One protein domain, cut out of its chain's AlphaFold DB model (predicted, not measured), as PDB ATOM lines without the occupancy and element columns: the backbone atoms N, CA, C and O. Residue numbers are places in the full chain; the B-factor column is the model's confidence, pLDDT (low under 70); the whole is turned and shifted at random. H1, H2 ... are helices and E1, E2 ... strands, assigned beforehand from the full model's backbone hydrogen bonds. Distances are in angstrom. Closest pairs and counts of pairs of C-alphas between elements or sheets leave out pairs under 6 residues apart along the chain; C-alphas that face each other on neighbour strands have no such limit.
ATOM      1  N   ILE A   3      95.956 -19.890 306.314       81.94
ATOM      2  CA  ILE A   3      95.244 -19.194 307.395       81.94
ATOM      3  C   ILE A   3      94.341 -18.114 306.783       81.94
ATOM      4  O   ILE A   3      94.799 -17.254 306.028       81.94
ATOM      5  N   PHE A   4      93.047 -18.149 307.107       82.06
ATOM      6  CA  PHE A   4      92.055 -17.212 306.574       82.06
ATOM      7  C   PHE A   4      91.150 -16.661 307.669       82.06
ATOM      8  O   PHE A   4      90.696 -17.406 308.535       82.06
ATOM      9  N   LEU A   5      90.803 -15.377 307.581       83.88
ATOM     10  CA  LEU A   5      89.646 -14.843 308.295       83.88
ATOM     11  C   LEU A   5      88.383 -15.171 307.501       83.88
ATOM     12  O   LEU A   5      88.308 -14.869 306.311       83.88
ATOM     13  N   VAL A   6      87.402 -15.795 308.149       85.06
ATOM     14  CA  VAL A   6      86.137 -16.181 307.514       85.06
ATOM     15  C   VAL A   6      84.954 -15.929 308.439       85.06
ATOM     16  O   VAL A   6      85.068 -16.007 309.663       85.06
ATOM     17  N   GLN A   7      83.796 -15.681 307.838       84.88
ATOM     18  CA  GLN A   7      82.520 -15.655 308.540       84.88
ATOM     19  C   GLN A   7      82.155 -17.055 309.057       84.88
ATOM     20  O   GLN A   7      82.220 -18.051 308.327       84.88
ATOM     21  N   HIS A   8      81.736 -17.143 310.316       83.25
ATOM     22  CA  HIS A   8      81.209 -18.363 310.912       83.25
ATOM     23  C   HIS A   8      79.694 -18.466 310.680       83.25
ATOM     24  O   HIS A   8      78.883 -18.126 311.544       83.25
ATOM     25  N   LEU A   9      79.324 -18.957 309.497       81.25
ATOM     26  CA  LEU A   9      77.933 -19.130 309.078       81.25
ATOM     27  C   LEU A   9      77.307 -20.379 309.723       81.25
ATOM     28  O   LEU A   9      77.874 -21.469 309.669       81.25
ATOM     29  N   ARG A  10      76.129 -20.209 310.335       72.81
ATOM     30  CA  ARG A  10      75.299 -21.278 310.929       72.81
ATOM     31  C   ARG A  10      74.150 -21.719 310.013       72.81
ATOM     32  O   ARG A  10      73.605 -22.799 310.213       72.81
ATOM     33  N   LYS A  11      73.790 -20.898 309.022       78.69
ATOM     34  CA  LYS A  11      72.781 -21.166 307.983       78.69
ATOM     35  C   LYS A  11      73.422 -21.041 306.592       78.69
ATOM     36  O   LYS A  11      74.573 -20.616 306.476       78.69
ATOM     37  N   LYS A  12      72.702 -21.419 305.527       74.19
ATOM     38  CA  LYS A  12      73.153 -21.157 304.149       74.19
ATOM     39  C   LYS A  12      73.316 -19.647 303.939       74.19
ATOM     40  O   LYS A  12      72.519 -18.873 304.457       74.19
ATOM     41  N   LYS A  13      74.337 -19.247 303.173       71.75
ATOM     42  CA  LYS A  13      74.703 -17.839 302.929       71.75
ATOM     43  C   LYS A  13      73.534 -17.000 302.384       71.75
ATOM     44  O   LYS A  13      73.440 -15.825 302.697       71.75
ATOM     45  N   GLU A  14      72.646 -17.632 301.621       72.81
ATOM     46  CA  GLU A  14      71.454 -17.044 300.991       72.81
ATOM     47  C   GLU A  14      70.332 -16.684 301.982       72.81
ATOM     48  O   GLU A  14      69.403 -15.979 301.614       72.81
ATOM     49  N   LEU A  15      70.400 -17.172 303.226       73.19
ATOM     50  CA  LEU A  15      69.364 -16.984 304.251       73.19
ATOM     51  C   LEU A  15      69.719 -15.896 305.280       73.19
ATOM     52  O   LEU A  15      69.012 -15.770 306.277       73.19
ATOM     53  N   TYR A  16      70.829 -15.179 305.085       74.88
ATOM     54  CA  TYR A  16      71.287 -14.115 305.980       74.88
ATOM     55  C   TYR A  16      70.788 -12.751 305.506       74.88
ATOM     56  O   TYR A  16      70.998 -12.386 304.349       74.88
ATOM     57  N   ASP A  17      70.185 -11.984 306.415       75.69
ATOM     58  CA  ASP A  17      69.899 -10.567 306.175       75.69
ATOM     59  C   ASP A  17      71.182  -9.731 306.342       75.69
ATOM     60  O   ASP A  17      72.075 -10.069 307.122       75.69
ATOM     61  N   SER A  18      71.280  -8.615 305.621       72.75
ATOM     62  CA  SER A  18      72.454  -7.732 305.613       72.75
ATOM     63  C   SER A  18      72.780  -7.166 306.998       72.75
ATOM     64  O   SER A  18      73.953  -6.926 307.287       72.75
ATOM     65  N   HIS A  19      71.768  -7.011 307.857       75.19
ATOM     66  CA  HIS A  19      71.891  -6.499 309.224       75.19
ATOM     67  C   HIS A  19      72.110  -7.599 310.281       75.19
ATOM     68  O   HIS A  19      72.268  -7.289 311.461       75.19
ATOM     69  N   GLU A  20      72.121  -8.884 309.904       81.38
ATOM     70  CA  GLU A  20      72.326  -9.981 310.857       81.38
ATOM     71  C   GLU A  20      73.804 -10.060 311.282       81.38
ATOM     72  O   GLU A  20      74.711 -10.077 310.446       81.38
ATOM     73  N   ASN A  21      74.065 -10.124 312.591       82.75
ATOM     74  CA  ASN A  21      75.424 -10.200 313.129       82.75
ATOM     75  C   ASN A  21      76.018 -11.602 312.963       82.75
ATOM     76  O   ASN A  21      75.465 -12.606 313.421       82.75
ATOM     77  N   VAL A  22      77.205 -11.670 312.363       85.00
ATOM     78  CA  VAL A  22      77.955 -12.905 312.147       85.00
ATOM     79  C   VAL A  22      79.304 -12.835 312.853       85.00
ATOM     80  O   VAL A  22      80.035 -11.848 312.788       85.00
ATOM     81  N   LYS A  23      79.658 -13.932 313.526       85.62
ATOM     82  CA  LYS A  23      80.958 -14.088 314.186       85.62
ATOM     83  C   LYS A  23      82.056 -14.297 313.158       85.62
ATOM     84  O   LYS A  23      81.917 -15.133 312.263       85.62
ATOM     85  N   ILE A  24      83.176 -13.611 313.332       85.88
ATOM     86  CA  ILE A  24      84.374 -13.835 312.527       85.88
ATOM     87  C   ILE A  24      85.285 -14.840 313.236       85.88
ATOM     88  O   ILE A  24      85.408 -14.860 314.461       85.88
ATOM     89  N   ILE A  25      85.908 -15.722 312.462       86.06
ATOM     90  CA  ILE A  25      86.848 -16.727 312.960       86.06
ATOM     91  C   ILE A  25      88.121 -16.726 312.115       86.06
ATOM     92  O   ILE A  25      88.088 -16.444 310.917       86.06
ATOM     93  N   VAL A  26      89.240 -17.099 312.732       84.19
ATOM     94  CA  VAL A  26      90.457 -17.480 312.011       84.19
ATOM     95  C   VAL A  26      90.371 -18.978 311.734       84.19
ATOM     96  O   VAL A  26      90.314 -19.792 312.655       84.19
ATOM     97  N   ARG A  27      90.328 -19.354 310.459       83.00
ATOM     98  CA  ARG A  27      90.347 -20.743 310.006       83.00
ATOM     99  C   ARG A  27      91.751 -21.108 309.548       83.00
ATOM    100  O   ARG A  27      92.269 -20.501 308.614       83.00
ATOM    101  N   VAL A  28      92.324 -22.131 310.173       82.19
ATOM    102  CA  VAL A  28      93.634 -22.682 309.810       82.19
ATOM    103  C   VAL A  28      93.440 -24.058 309.179       82.19
ATOM    104  O   VAL A  28      92.757 -24.918 309.747       82.19
ATOM    105  N   PHE A  29      94.035 -24.262 308.007       78.25
ATOM    106  CA  PHE A  29      94.090 -25.545 307.311       78.25
ATOM    107  C   PHE A  29      95.454 -26.193 307.537       78.25
ATOM    108  O   PHE A  29      96.464 -25.701 307.030       78.25
ATOM    109  N   GLY A  30      95.470 -27.282 308.309       68.69
ATOM    110  CA  GLY A  30      96.680 -28.052 308.575       68.69
ATOM    111  C   GLY A  30      97.031 -29.044 307.473       68.69
ATOM    112  O   GLY A  30      96.212 -29.359 306.606       68.69
ATOM    113  N   SER A  31      98.258 -29.557 307.541       63.38
ATOM    114  CA  SER A  31      98.855 -30.468 306.554       63.38
ATOM    115  C   SER A  31      98.071 -31.781 306.378       63.38
ATOM    116  O   SER A  31      98.083 -32.368 305.305       63.38
ATOM    117  N   GLU A  32      97.305 -32.206 307.390       62.03
ATOM    118  CA  GLU A  32      96.494 -33.439 307.387       62.03
ATOM    119  C   GLU A  32      95.053 -33.257 306.857       62.03
ATOM    120  O   GLU A  32      94.161 -34.028 307.208       62.03
ATOM    121  N   ARG A  33      94.750 -32.195 306.091       61.88
ATOM    122  CA  ARG A  33      93.370 -31.797 305.698       61.88
ATOM    123  C   ARG A  33      92.411 -31.518 306.875       61.88
ATOM    124  O   ARG A  33      91.231 -31.237 306.659       61.88
ATOM    125  N   LYS A  34      92.897 -31.524 308.118       71.00
ATOM    126  CA  LYS A  34      92.142 -31.105 309.307       71.00
ATOM    127  C   LYS A  34      92.091 -29.578 309.385       71.00
ATOM    128  O   LYS A  34      93.094 -28.892 309.179       71.00
ATOM    129  N   ARG A  35      90.908 -29.042 309.698       77.94
ATOM    130  CA  ARG A  35      90.670 -27.603 309.890       77.94
ATOM    131  C   ARG A  35      90.439 -27.287 311.361       77.94
ATOM    132  O   ARG A  35      89.730 -28.022 312.046       77.94
ATOM    133  N   ILE A  36      90.966 -26.160 311.817       81.75
ATOM    134  CA  ILE A  36      90.664 -25.592 313.131       81.75
ATOM    135  C   ILE A  36      90.057 -24.201 312.948       81.75
ATOM    136  O   ILE A  36      90.536 -23.403 312.144       81.75
ATOM    137  N   ASN A  37      88.983 -23.933 313.689       83.19
ATOM    138  CA  ASN A  37      88.362 -22.617 313.769       83.19
ATOM    139  C   ASN A  37      88.723 -22.000 315.124       83.19
ATOM    140  O   ASN A  37      88.393 -22.562 316.168       83.19
ATOM    141  N   ILE A  38      89.386 -20.851 315.096       80.19
ATOM    142  CA  ILE A  38      89.762 -20.066 316.267       80.19
ATOM    143  C   ILE A  38      88.832 -18.852 316.319       80.19
ATOM    144  O   ILE A  38      88.709 -18.107 315.348       80.19
ATOM    145  N   THR A  39      88.149 -18.666 317.446       80.62
ATOM    146  CA  THR A  39      87.258 -17.516 317.657       80.62
ATOM    147  C   THR A  39      88.062 -16.228 317.819       80.62
ATOM    148  O   THR A  39      89.001 -16.186 318.611       80.62
ATOM    149  N   THR A  40      87.692 -15.172 317.088       79.19
ATOM    150  CA  THR A  40      88.296 -13.839 317.264       79.19
ATOM    151  C   THR A  40      87.586 -13.011 318.332       79.19
ATOM    152  O   THR A  40      88.155 -12.033 318.808       79.19
ATOM    153  N   GLY A  41      86.363 -13.401 318.720       78.44
ATOM    154  CA  GLY A  41      85.494 -12.627 319.614       78.44
ATOM    155  C   GLY A  41      84.803 -11.433 318.946       78.44
ATOM    156  O   GLY A  41      84.124 -10.686 319.637       78.44
ATOM    157  N   VAL A  42      84.957 -11.259 317.627       83.50
ATOM    158  CA  VAL A  42      84.392 -10.130 316.872       83.50
ATOM    159  C   VAL A  42      83.116 -10.549 316.146       83.50
ATOM    160  O   VAL A  42      83.097 -11.561 315.439       83.50
ATOM    161  N   GLU A  43      82.072  -9.739 316.296       84.19
ATOM    162  CA  GLU A  43      80.810  -9.826 315.557       84.19
ATOM    163  C   GLU A  43      80.708  -8.649 314.581       84.19
ATOM    164  O   GLU A  43      81.065  -7.518 314.920       84.19
ATOM    165  N   VAL A  44      80.282  -8.939 313.353       84.94
ATOM    166  CA  VAL A  44      80.156  -7.971 312.255       84.94
ATOM    167  C   VAL A  44      78.838  -8.228 311.541       84.94
ATOM    168  O   VAL A  44      78.484  -9.395 311.343       84.94
ATOM    169  N   GLN A  45      78.133  -7.181 311.116       84.88
ATOM    170  CA  GLN A  45      76.953  -7.351 310.267       84.88
ATOM    171  C   GLN A  45      77.326  -8.048 308.956       84.88
ATOM    172  O   GLN A  45      78.352  -7.753 308.333       84.88
ATOM    173  N   PHE A  46      76.487  -8.982 308.514       81.00
ATOM    174  CA  PHE A  46      76.757  -9.821 307.351       81.00
ATOM    175  C   PHE A  46      77.072  -9.009 306.082       81.00
ATOM    176  O   PHE A  46      77.992  -9.372 305.344       81.00
ATOM    177  N   GLY A  47      76.377  -7.884 305.867       76.19
ATOM    178  CA  GLY A  47      76.583  -6.987 304.724       76.19
ATOM    179  C   GLY A  47      77.854  -6.128 304.786       76.19
ATOM    180  O   GLY A  47      78.312  -5.645 303.752       76.19
ATOM    181  N   ASN A  48      78.462  -5.967 305.965       84.00
ATOM    182  CA  ASN A  48      79.644  -5.119 306.168       84.00
ATOM    183  C   ASN A  48      80.973  -5.891 306.106       84.00
ATOM    184  O   ASN A  48      82.045  -5.306 306.283       84.00
ATOM    185  N   TRP A  49      80.933  -7.194 305.831       83.94
ATOM    186  CA  TRP A  49      82.118  -8.029 305.639       83.94
ATOM    187  C   TRP A  49      82.626  -8.005 304.196       83.94
ATOM    188  O   TRP A  49      81.879  -8.240 303.246       83.94
ATOM    189  N   ILE A  50      83.936  -7.827 304.029       84.31
ATOM    190  CA  ILE A  50      84.585  -7.796 302.718       84.31
ATOM    191  C   ILE A  50      85.292  -9.134 302.469       84.31
ATOM    192  O   ILE A  50      86.326  -9.435 303.062       84.31
ATOM    193  N   GLN A  51      84.757  -9.947 301.553       76.06
ATOM    194  CA  GLN A  51      85.246 -11.314 301.311       76.06
ATOM    195  C   GLN A  51      86.712 -11.369 300.845       76.06
ATOM    196  O   GLN A  51      87.491 -12.159 301.374       76.06
ATOM    197  N   ASN A  52      87.091 -10.506 299.900       79.88
ATOM    198  CA  ASN A  52      88.447 -10.424 299.342       79.88
ATOM    199  C   ASN A  52      89.161  -9.171 299.847       79.88
ATOM    200  O   ASN A  52      89.759  -8.406 299.094       79.88
ATOM    201  N   TRP A  53      89.070  -8.926 301.153       81.44
ATOM    202  CA  TRP A  53      89.610  -7.714 301.754       81.44
ATOM    203  C   TRP A  53      91.107  -7.516 301.505       81.44
ATOM    204  O   TRP A  53      91.552  -6.373 301.446       81.44
ATOM    205  N   LYS A  54      91.881  -8.593 301.318       79.38
ATOM    206  CA  LYS A  54      93.322  -8.526 301.024       79.38
ATOM    207  C   LYS A  54      93.640  -7.823 299.696       79.38
ATOM    208  O   LYS A  54      94.714  -7.234 299.594       79.38
ATOM    209  N   ASP A  55      92.698  -7.824 298.755       79.12
ATOM    210  CA  ASP A  55      92.846  -7.218 297.424       79.12
ATOM    211  C   ASP A  55      92.365  -5.758 297.391       79.12
ATOM    212  O   ASP A  55      92.533  -5.049 296.402       79.12
ATOM    213  N   THR A  56      91.772  -5.277 298.487       80.12
ATOM    214  CA  THR A  56      91.345  -3.879 298.611       80.12
ATOM    215  C   THR A  56      92.516  -2.969 298.978       80.12
ATOM    216  O   THR A  56      93.415  -3.365 299.720       80.12
ATOM    217  N   HIS A  57      92.467  -1.702 298.552       74.75
ATOM    218  CA  HIS A  57      93.498  -0.702 298.867       74.75
ATOM    219  C   HIS A  57      93.745  -0.544 300.382       74.75
ATOM    220  O   HIS A  57      94.883  -0.395 300.820       74.75
ATOM    221  N   LYS A  58      92.685  -0.609 301.205       75.06
ATOM    222  CA  LYS A  58      92.779  -0.471 302.672       75.06
ATOM    223  C   LYS A  58      93.177  -1.765 303.394       75.06
ATOM    224  O   LYS A  58      93.583  -1.709 304.553       75.06
ATOM    225  N   LYS A  59      93.055  -2.929 302.742       81.75
ATOM    226  CA  LYS A  59      93.305  -4.251 303.342       81.75
ATOM    227  C   LYS A  59      92.574  -4.441 304.680       81.75
ATOM    228  O   LYS A  59      93.164  -4.916 305.653       81.75
ATOM    229  N   ASN A  60      91.300  -4.051 304.734       86.19
ATOM    230  CA  ASN A  60      90.463  -4.130 305.934       86.19
ATOM    231  C   ASN A  60      89.323  -5.145 305.746       86.19
ATOM    232  O   ASN A  60      88.558  -4.996 304.795       86.19
ATOM    233  N   PRO A  61      89.197  -6.168 306.615       82.00
ATOM    234  CA  PRO A  61      88.136  -7.180 306.520       82.00
ATOM    235  C   PRO A  61      86.712  -6.657 306.764       82.00
ATOM    236  O   PRO A  61      85.753  -7.264 306.285       82.00
ATOM    237  N   VAL A  62      86.564  -5.546 307.486       85.62
ATOM    238  CA  VAL A  62      85.279  -4.927 307.837       85.62
ATOM    239  C   VAL A  62      85.169  -3.547 307.194       85.62
ATOM    240  O   VAL A  62      86.118  -2.761 307.249       85.62
ATOM    241  N   SER A  63      84.010  -3.272 306.596       83.62
ATOM    242  CA  SER A  63      83.652  -1.997 305.969       83.62
ATOM    243  C   SER A  63      83.602  -0.846 306.975       83.62
ATOM    244  O   SER A  63      83.187  -1.027 308.118       83.62
ATOM    245  N   ASP A  64      83.927   0.361 306.513       82.19
ATOM    246  CA  ASP A  64      83.869   1.592 307.315       82.19
ATOM    247  C   ASP A  64      82.431   1.948 307.758       82.19
ATOM    248  O   ASP A  64      82.246   2.778 308.641       82.19
ATOM    249  N   ARG A  65      81.408   1.313 307.158       78.38
ATOM    250  CA  ARG A  65      79.982   1.476 307.509       78.38
ATOM    251  C   ARG A  65      79.580   0.776 308.815       78.38
ATOM    252  O   ARG A  65      78.494   1.029 309.321       78.38
ATOM    253  N   GLU A  66      80.424  -0.113 309.332       81.25
ATOM    254  CA  GLU A  66      80.192  -0.822 310.590       81.25
ATOM    255  C   GLU A  66      80.607   0.050 311.789       81.25
ATOM    256  O   GLU A  66      81.680   0.658 311.791       81.25
ATOM    257  N   GLU A  67      79.805   0.050 312.854       75.69
ATOM    258  CA  GLU A  67      80.174   0.696 314.117       75.69
ATOM    259  C   GLU A  67      81.455   0.071 314.704       75.69
ATOM    260  O   GLU A  67      81.599  -1.159 314.763       75.69
ATOM    261  N   ASN A  68      82.394   0.923 315.135       81.50
ATOM    262  CA  ASN A  68      83.729   0.550 315.620       81.50
ATOM    263  C   ASN A  68      84.551  -0.273 314.608       81.50
ATOM    264  O   ASN A  68      85.340  -1.143 314.988       81.50
ATOM    265  N   SER A  69      84.379  -0.008 313.306       83.50
ATOM    266  CA  SER A  69      85.092  -0.695 312.219       83.50
ATOM    267  C   SER A  69      86.618  -0.662 312.370       83.50
ATOM    268  O   SER A  69      87.265  -1.675 312.109       83.50
ATOM    269  N   GLU A  70      87.214   0.441 312.833       79.50
ATOM    270  CA  GLU A  70      88.664   0.540 313.068       79.50
ATOM    271  C   GLU A  70      89.149  -0.427 314.157       79.50
ATOM    272  O   GLU A  70      90.081  -1.201 313.929       79.50
ATOM    273  N   GLU A  71      88.480  -0.440 315.313       79.44
ATOM    274  CA  GLU A  71      88.811  -1.322 316.437       79.44
ATOM    275  C   GLU A  71      88.590  -2.795 316.067       79.44
ATOM    276  O   GLU A  71      89.467  -3.638 316.284       79.44
ATOM    277  N   LYS A  72      87.460  -3.105 315.414       84.06
ATOM    278  CA  LYS A  72      87.152  -4.446 314.900       84.06
ATOM    279  C   LYS A  72      88.220  -4.912 313.908       84.06
ATOM    280  O   LYS A  72      88.718  -6.032 314.025       84.06
ATOM    281  N   ASN A  73      88.622  -4.065 312.959       86.31
ATOM    282  CA  ASN A  73      89.668  -4.385 311.985       86.31
ATOM    283  C   ASN A  73      91.035  -4.602 312.651       86.31
ATOM    284  O   ASN A  73      91.745  -5.543 312.285       86.31
ATOM    285  N   LEU A  74      91.401  -3.777 313.636       83.06
ATOM    286  CA  LEU A  74      92.654  -3.920 314.378       83.06
ATOM    287  C   LEU A  74      92.683  -5.228 315.179       83.06
ATOM    288  O   LEU A  74      93.673  -5.962 315.124       83.06
ATOM    289  N   LEU A  75      91.584  -5.566 315.858       82.31
ATOM    290  CA  LEU A  75      91.459  -6.800 316.629       82.31
ATOM    291  C   LEU A  75      91.512  -8.042 315.728       82.31
ATOM    292  O   LEU A  75      92.211  -9.004 316.046       82.31
ATOM    293  N   LEU A  76      90.843  -8.013 314.572       85.06
ATOM    294  CA  LEU A  76      90.898  -9.098 313.589       85.06
ATOM    295  C   LEU A  76      92.310  -9.299 313.024       85.06
ATOM    296  O   LEU A  76      92.768 -10.440 312.935       85.06
ATOM    297  N   LYS A  77      93.020  -8.215 312.687       84.50
ATOM    298  CA  LYS A  77      94.415  -8.272 312.217       84.50
ATOM    299  C   LYS A  77      95.364  -8.775 313.305       84.50
ATOM    300  O   LYS A  77      96.200  -9.626 313.023       84.50
ATOM    301  N   SER A  78      95.201  -8.303 314.540       80.38
ATOM    302  CA  SER A  78      95.982  -8.755 315.698       80.38
ATOM    303  C   SER A  78      95.809 -10.256 315.942       80.38
ATOM    304  O   SER A  78      96.788 -10.991 316.060       80.38
ATOM    305  N   ARG A  79      94.563 -10.749 315.916       79.69
ATOM    306  CA  ARG A  79      94.266 -12.180 316.063       79.69
ATOM    307  C   ARG A  79      94.799 -13.023 314.913       79.69
ATOM    308  O   ARG A  79      95.288 -14.120 315.162       79.69
ATOM    309  N   LEU A  80      94.711 -12.534 313.678       84.19
ATOM    310  CA  LEU A  80      95.281 -13.219 312.520       84.19
ATOM    311  C   LEU A  80      96.802 -13.356 312.667       84.19
ATOM    312  O   LEU A  80      97.318 -14.469 312.578       84.19
ATOM    313  N   LYS A  81      97.484 -12.253 312.993       83.62
ATOM    314  CA  LYS A  81      98.933 -12.220 313.200       83.62
ATOM    315  C   LYS A  81      99.376 -13.128 314.348       83.62
ATOM    316  O   LYS A  81     100.314 -13.888 314.185       83.62
ATOM    317  N   GLN A  82      98.654 -13.135 315.470       81.12
ATOM    318  CA  GLN A  82      98.939 -14.032 316.597       81.12
ATOM    319  C   GLN A  82      98.963 -15.510 316.175       81.12
ATOM    320  O   GLN A  82      99.789 -16.282 316.653       81.12
ATOM    321  N   VAL A  83      98.038 -15.920 315.304       81.56
ATOM    322  CA  VAL A  83      97.979 -17.302 314.808       81.56
ATOM    323  C   VAL A  83      99.095 -17.569 313.795       81.56
ATOM    324  O   VAL A  83      99.685 -18.646 313.832       81.56
ATOM    325  N   GLU A  84      99.405 -16.604 312.927       82.38
ATOM    326  CA  GLU A  84     100.529 -16.679 311.980       82.38
ATOM    327  C   GLU A  84     101.882 -16.792 312.705       82.38
ATOM    328  O   GLU A  84     102.670 -17.673 312.372       82.38
ATOM    329  N   ASP A  85     102.112 -15.988 313.747       79.44
ATOM    330  CA  ASP A  85     103.341 -15.990 314.551       79.44
ATOM    331  C   ASP A  85     103.549 -17.342 315.257       79.44
ATOM    332  O   ASP A  85     104.647 -17.891 315.235       79.44
ATOM    333  N   ILE A  86     102.490 -17.937 315.823       79.38
ATOM    334  CA  ILE A  86     102.567 -19.266 316.460       79.38
ATOM    335  C   ILE A  86     102.919 -20.351 315.439       79.38
ATOM    336  O   ILE A  86     103.695 -21.258 315.740       79.38
ATOM    337  N   VAL A  87     102.339 -20.287 314.238       79.25
ATOM    338  CA  VAL A  87     102.662 -21.240 313.169       79.25
ATOM    339  C   VAL A  87     104.118 -21.079 312.743       79.25
ATOM    340  O   VAL A  87     104.824 -22.079 312.635       79.25
ATOM    341  N   PHE A  88     104.587 -19.841 312.593       77.88
ATOM    342  CA  PHE A  88     105.977 -19.544 312.264       77.88
ATOM    343  C   PHE A  88     106.960 -20.030 313.339       77.88
ATOM    344  O   PHE A  88     107.990 -20.611 313.009       77.88
ATOM    345  N   GLU A  89     106.649 -19.851 314.627       71.81
ATOM    346  CA  GLU A  89     107.471 -20.376 315.727       71.81
ATOM    347  C   GLU A  89     107.599 -21.901 315.671       71.81
ATOM    348  O   GLU A  89     108.687 -22.437 315.863       71.81
ATOM    349  N   ILE A  90     106.507 -22.605 315.365       73.69
ATOM    350  CA  ILE A  90     106.518 -24.065 315.241       73.69
ATOM    351  C   ILE A  90     107.378 -24.512 314.049       73.69
ATOM    352  O   ILE A  90     108.149 -25.462 314.179       73.69
ATOM    353  N   GLU A  91     107.278 -23.819 312.909       75.62
ATOM    354  CA  GLU A  91     108.110 -24.092 311.729       75.62
ATOM    355  C   GLU A  91     109.595 -23.804 312.005       75.62
ATOM    356  O   GLU A  91     110.460 -24.587 311.611       75.62
ATOM    357  N   LYS A  92     109.900 -22.727 312.743       72.19
ATOM    358  CA  LYS A  92     111.262 -22.386 313.185       72.19
ATOM    359  C   LYS A  92     111.849 -23.439 314.129       72.19
ATOM    360  O   LYS A  92     113.040 -23.726 314.038       72.19
ATOM    361  N   ASP A  93     111.024 -24.030 314.992       71.81
ATOM    362  CA  ASP A  93     111.404 -25.133 315.885       71.81
ATOM    363  C   ASP A  93     111.607 -26.470 315.124       71.81
ATOM    364  O   ASP A  93     111.912 -27.493 315.739       71.81
ATOM    365  N   GLY A  94     111.442 -26.492 313.791       70.50
ATOM    366  CA  GLY A  94     111.612 -27.682 312.946       70.50
ATOM    367  C   GLY A  94     110.479 -28.705 313.076       70.50
ATOM    368  O   GLY A  94     110.613 -29.844 312.625       70.50
ATOM    369  N   LEU A  95     109.364 -28.323 313.704       71.00
ATOM    370  CA  LEU A  95     108.204 -29.178 313.931       71.00
ATOM    371  C   LEU A  95     107.149 -28.950 312.844       71.00
ATOM    372  O   LEU A  95     106.981 -27.848 312.328       71.00
ATOM    373  N   ILE A  96     106.378 -29.991 312.520       70.81
ATOM    374  CA  ILE A  96     105.236 -29.859 311.607       70.81
ATOM    375  C   ILE A  96     104.094 -29.162 312.369       70.81
ATOM    376  O   ILE A  96     103.663 -29.687 313.403       70.81
ATOM    377  N   PRO A  97     103.551 -28.029 311.882       67.50
ATOM    378  CA  PRO A  97     102.419 -27.356 312.515       67.50
ATOM    379  C   PRO A  97     101.154 -28.220 312.464       67.50
ATOM    380  O   PRO A  97     100.389 -28.199 311.501       67.50
ATOM    381  N   THR A  98     100.918 -29.018 313.504       72.38
ATOM    382  CA  THR A  98      99.679 -29.788 313.669       72.38
ATOM    383  C   THR A  98      98.629 -28.961 314.408       72.38
ATOM    384  O   THR A  98      98.939 -28.054 315.186       72.38
ATOM    385  N   THR A  99      97.346 -29.267 314.186       66.56
ATOM    386  CA  THR A  99      96.233 -28.542 314.828       66.56
ATOM    387  C   THR A  99      96.278 -28.619 316.353       66.56
ATOM    388  O   THR A  99      95.850 -27.679 317.024       66.56
ATOM    389  N   ASP A 100      96.811 -29.712 316.898       65.12
ATOM    390  CA  ASP A 100      96.910 -29.933 318.342       65.12
ATOM    391  C   ASP A 100      98.088 -29.166 318.952       65.12
ATOM    392  O   ASP A 100      97.955 -28.592 320.035       65.12
ATOM    393  N   LEU A 101      99.201 -29.047 318.220       66.69
ATOM    394  CA  LEU A 101     100.358 -28.257 318.639       66.69
ATOM    395  C   LEU A 101     100.045 -26.753 318.656       66.69
ATOM    396  O   LEU A 101     100.391 -26.067 319.621       66.69
ATOM    397  N   ILE A 102      99.303 -26.259 317.657       71.19
ATOM    398  CA  ILE A 102      98.835 -24.864 317.616       71.19
ATOM    399  C   ILE A 102      97.900 -24.572 318.799       71.19
ATOM    400  O   ILE A 102      98.096 -23.581 319.503       71.19
ATOM    401  N   LYS A 103      96.927 -25.454 319.090       67.56
ATOM    402  CA  LYS A 103      96.052 -25.312 320.273       67.56
ATOM    403  C   LYS A 103      96.842 -25.312 321.580       67.56
ATOM    404  O   LYS A 103      96.573 -24.480 322.445       67.56
ATOM    405  N   SER A 104      97.806 -26.220 321.723       64.69
ATOM    406  CA  SER A 104      98.641 -26.333 322.922       64.69
ATOM    407  C   SER A 104      99.445 -25.051 323.174       64.69
ATOM    408  O   SER A 104      99.389 -24.483 324.269       64.69
ATOM    409  N   ARG A 105     100.104 -24.509 322.138       66.19
ATOM    410  CA  ARG A 105     100.857 -23.246 322.227       66.19
ATOM    411  C   ARG A 105      99.942 -22.053 322.541       66.19
ATOM    412  O   ARG A 105     100.256 -21.285 323.449       66.19
ATOM    413  N   MET A 106      98.760 -21.961 321.926       65.56
ATOM    414  CA  MET A 106      97.762 -20.924 322.248       65.56
ATOM    415  C   MET A 106      97.259 -20.974 323.703       65.56
ATOM    416  O   MET A 106      97.074 -19.928 324.332       65.56
ATOM    417  N   LEU A 107      97.054 -22.176 324.256       58.12
ATOM    418  CA  LEU A 107      96.635 -22.377 325.650       58.12
ATOM    419  C   LEU A 107      97.763 -22.059 326.644       58.12
ATOM    420  O   LEU A 107      97.514 -21.485 327.704       58.12
ATOM    421  N   SER A 108      99.010 -22.386 326.296       55.06
ATOM    422  CA  SER A 108     100.179 -22.032 327.112       55.06
ATOM    423  C   SER A 108     100.456 -20.519 327.129       55.06
ATOM    424  O   SER A 108     100.853 -19.983 328.164       55.06
ATOM    425  N   GLY A 109     100.159 -19.809 326.031       50.22
ATOM    426  CA  GLY A 109     100.319 -18.355 325.910       50.22
ATOM    427  C   GLY A 109      99.287 -17.529 326.689       50.22
ATOM    428  O   GLY A 109      99.594 -16.429 327.133       50.22
ATOM    429  N   THR A 110      98.084 -18.059 326.936       43.56
ATOM    430  CA  THR A 110      97.002 -17.339 327.647       43.56
ATOM    431  C   THR A 110      97.153 -17.336 329.176       43.56
ATOM    432  O   THR A 110      96.498 -16.546 329.854       43.56
TER     433      THR A 110
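AT A GLANCE: This is residues 3 to 110 of the 530 residues of the protein "Tyrosine-type recombinase/integrase" of Oceanospirillaceae bacterium (UniProt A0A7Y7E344). A strongly twisted three-stranded sheet has one long helix, H1, packed along one face, with H2 set steeply to H1 near one end. The 108 printed residues hold E1, E2, E3, H1, H2 in order, class mixed; E1 - E2 - E3 is a meander, each strand the antiparallel neighbour of the one before. The whole is compact, radius of gyration of the C-alphas 15.0 A, spanning 44 by 28 by 27 A.

IN THESE COORDINATES: E1, residues 3 to 7, 13.3 A, begins at C-alpha 3 (95.244, -19.194, 307.395). E2 is residues 21 to 29, 24.9 A; E3, residues 35 to 45, 24.5 A, bends by 82 degrees at residue 41. H1 is residues 69 to 92, 34.0 A; H2, residues 99 to 109, 15.6 A, ends at C-alpha 109 (100.319, -18.355, 325.910).

HOW THE PARTS SIT: Within hydrogen-bond range are N 4 and O 27, 2.9 A, in hairpin E1 and E2, and N 26 and O 38, 2.9 A, in hairpin E2 and E3. H1 is on the sheet, height 9.3 A; its closest C-alphas with E3 are Arg 79 and Thr 40, 6.3 A. H1 touches H2 with residues 86 to 87 alone; the closest C-alphas are Ile 86 and Ile 102, 6.8 A. In H1 and H2 every O i to N i+4 pair is within range.

THE WHOLE: The printed part has no cut. Links E1 to E2 and E3 to H1 are long. Sixteen residues are under pLDDT 70, among them 103 to 110.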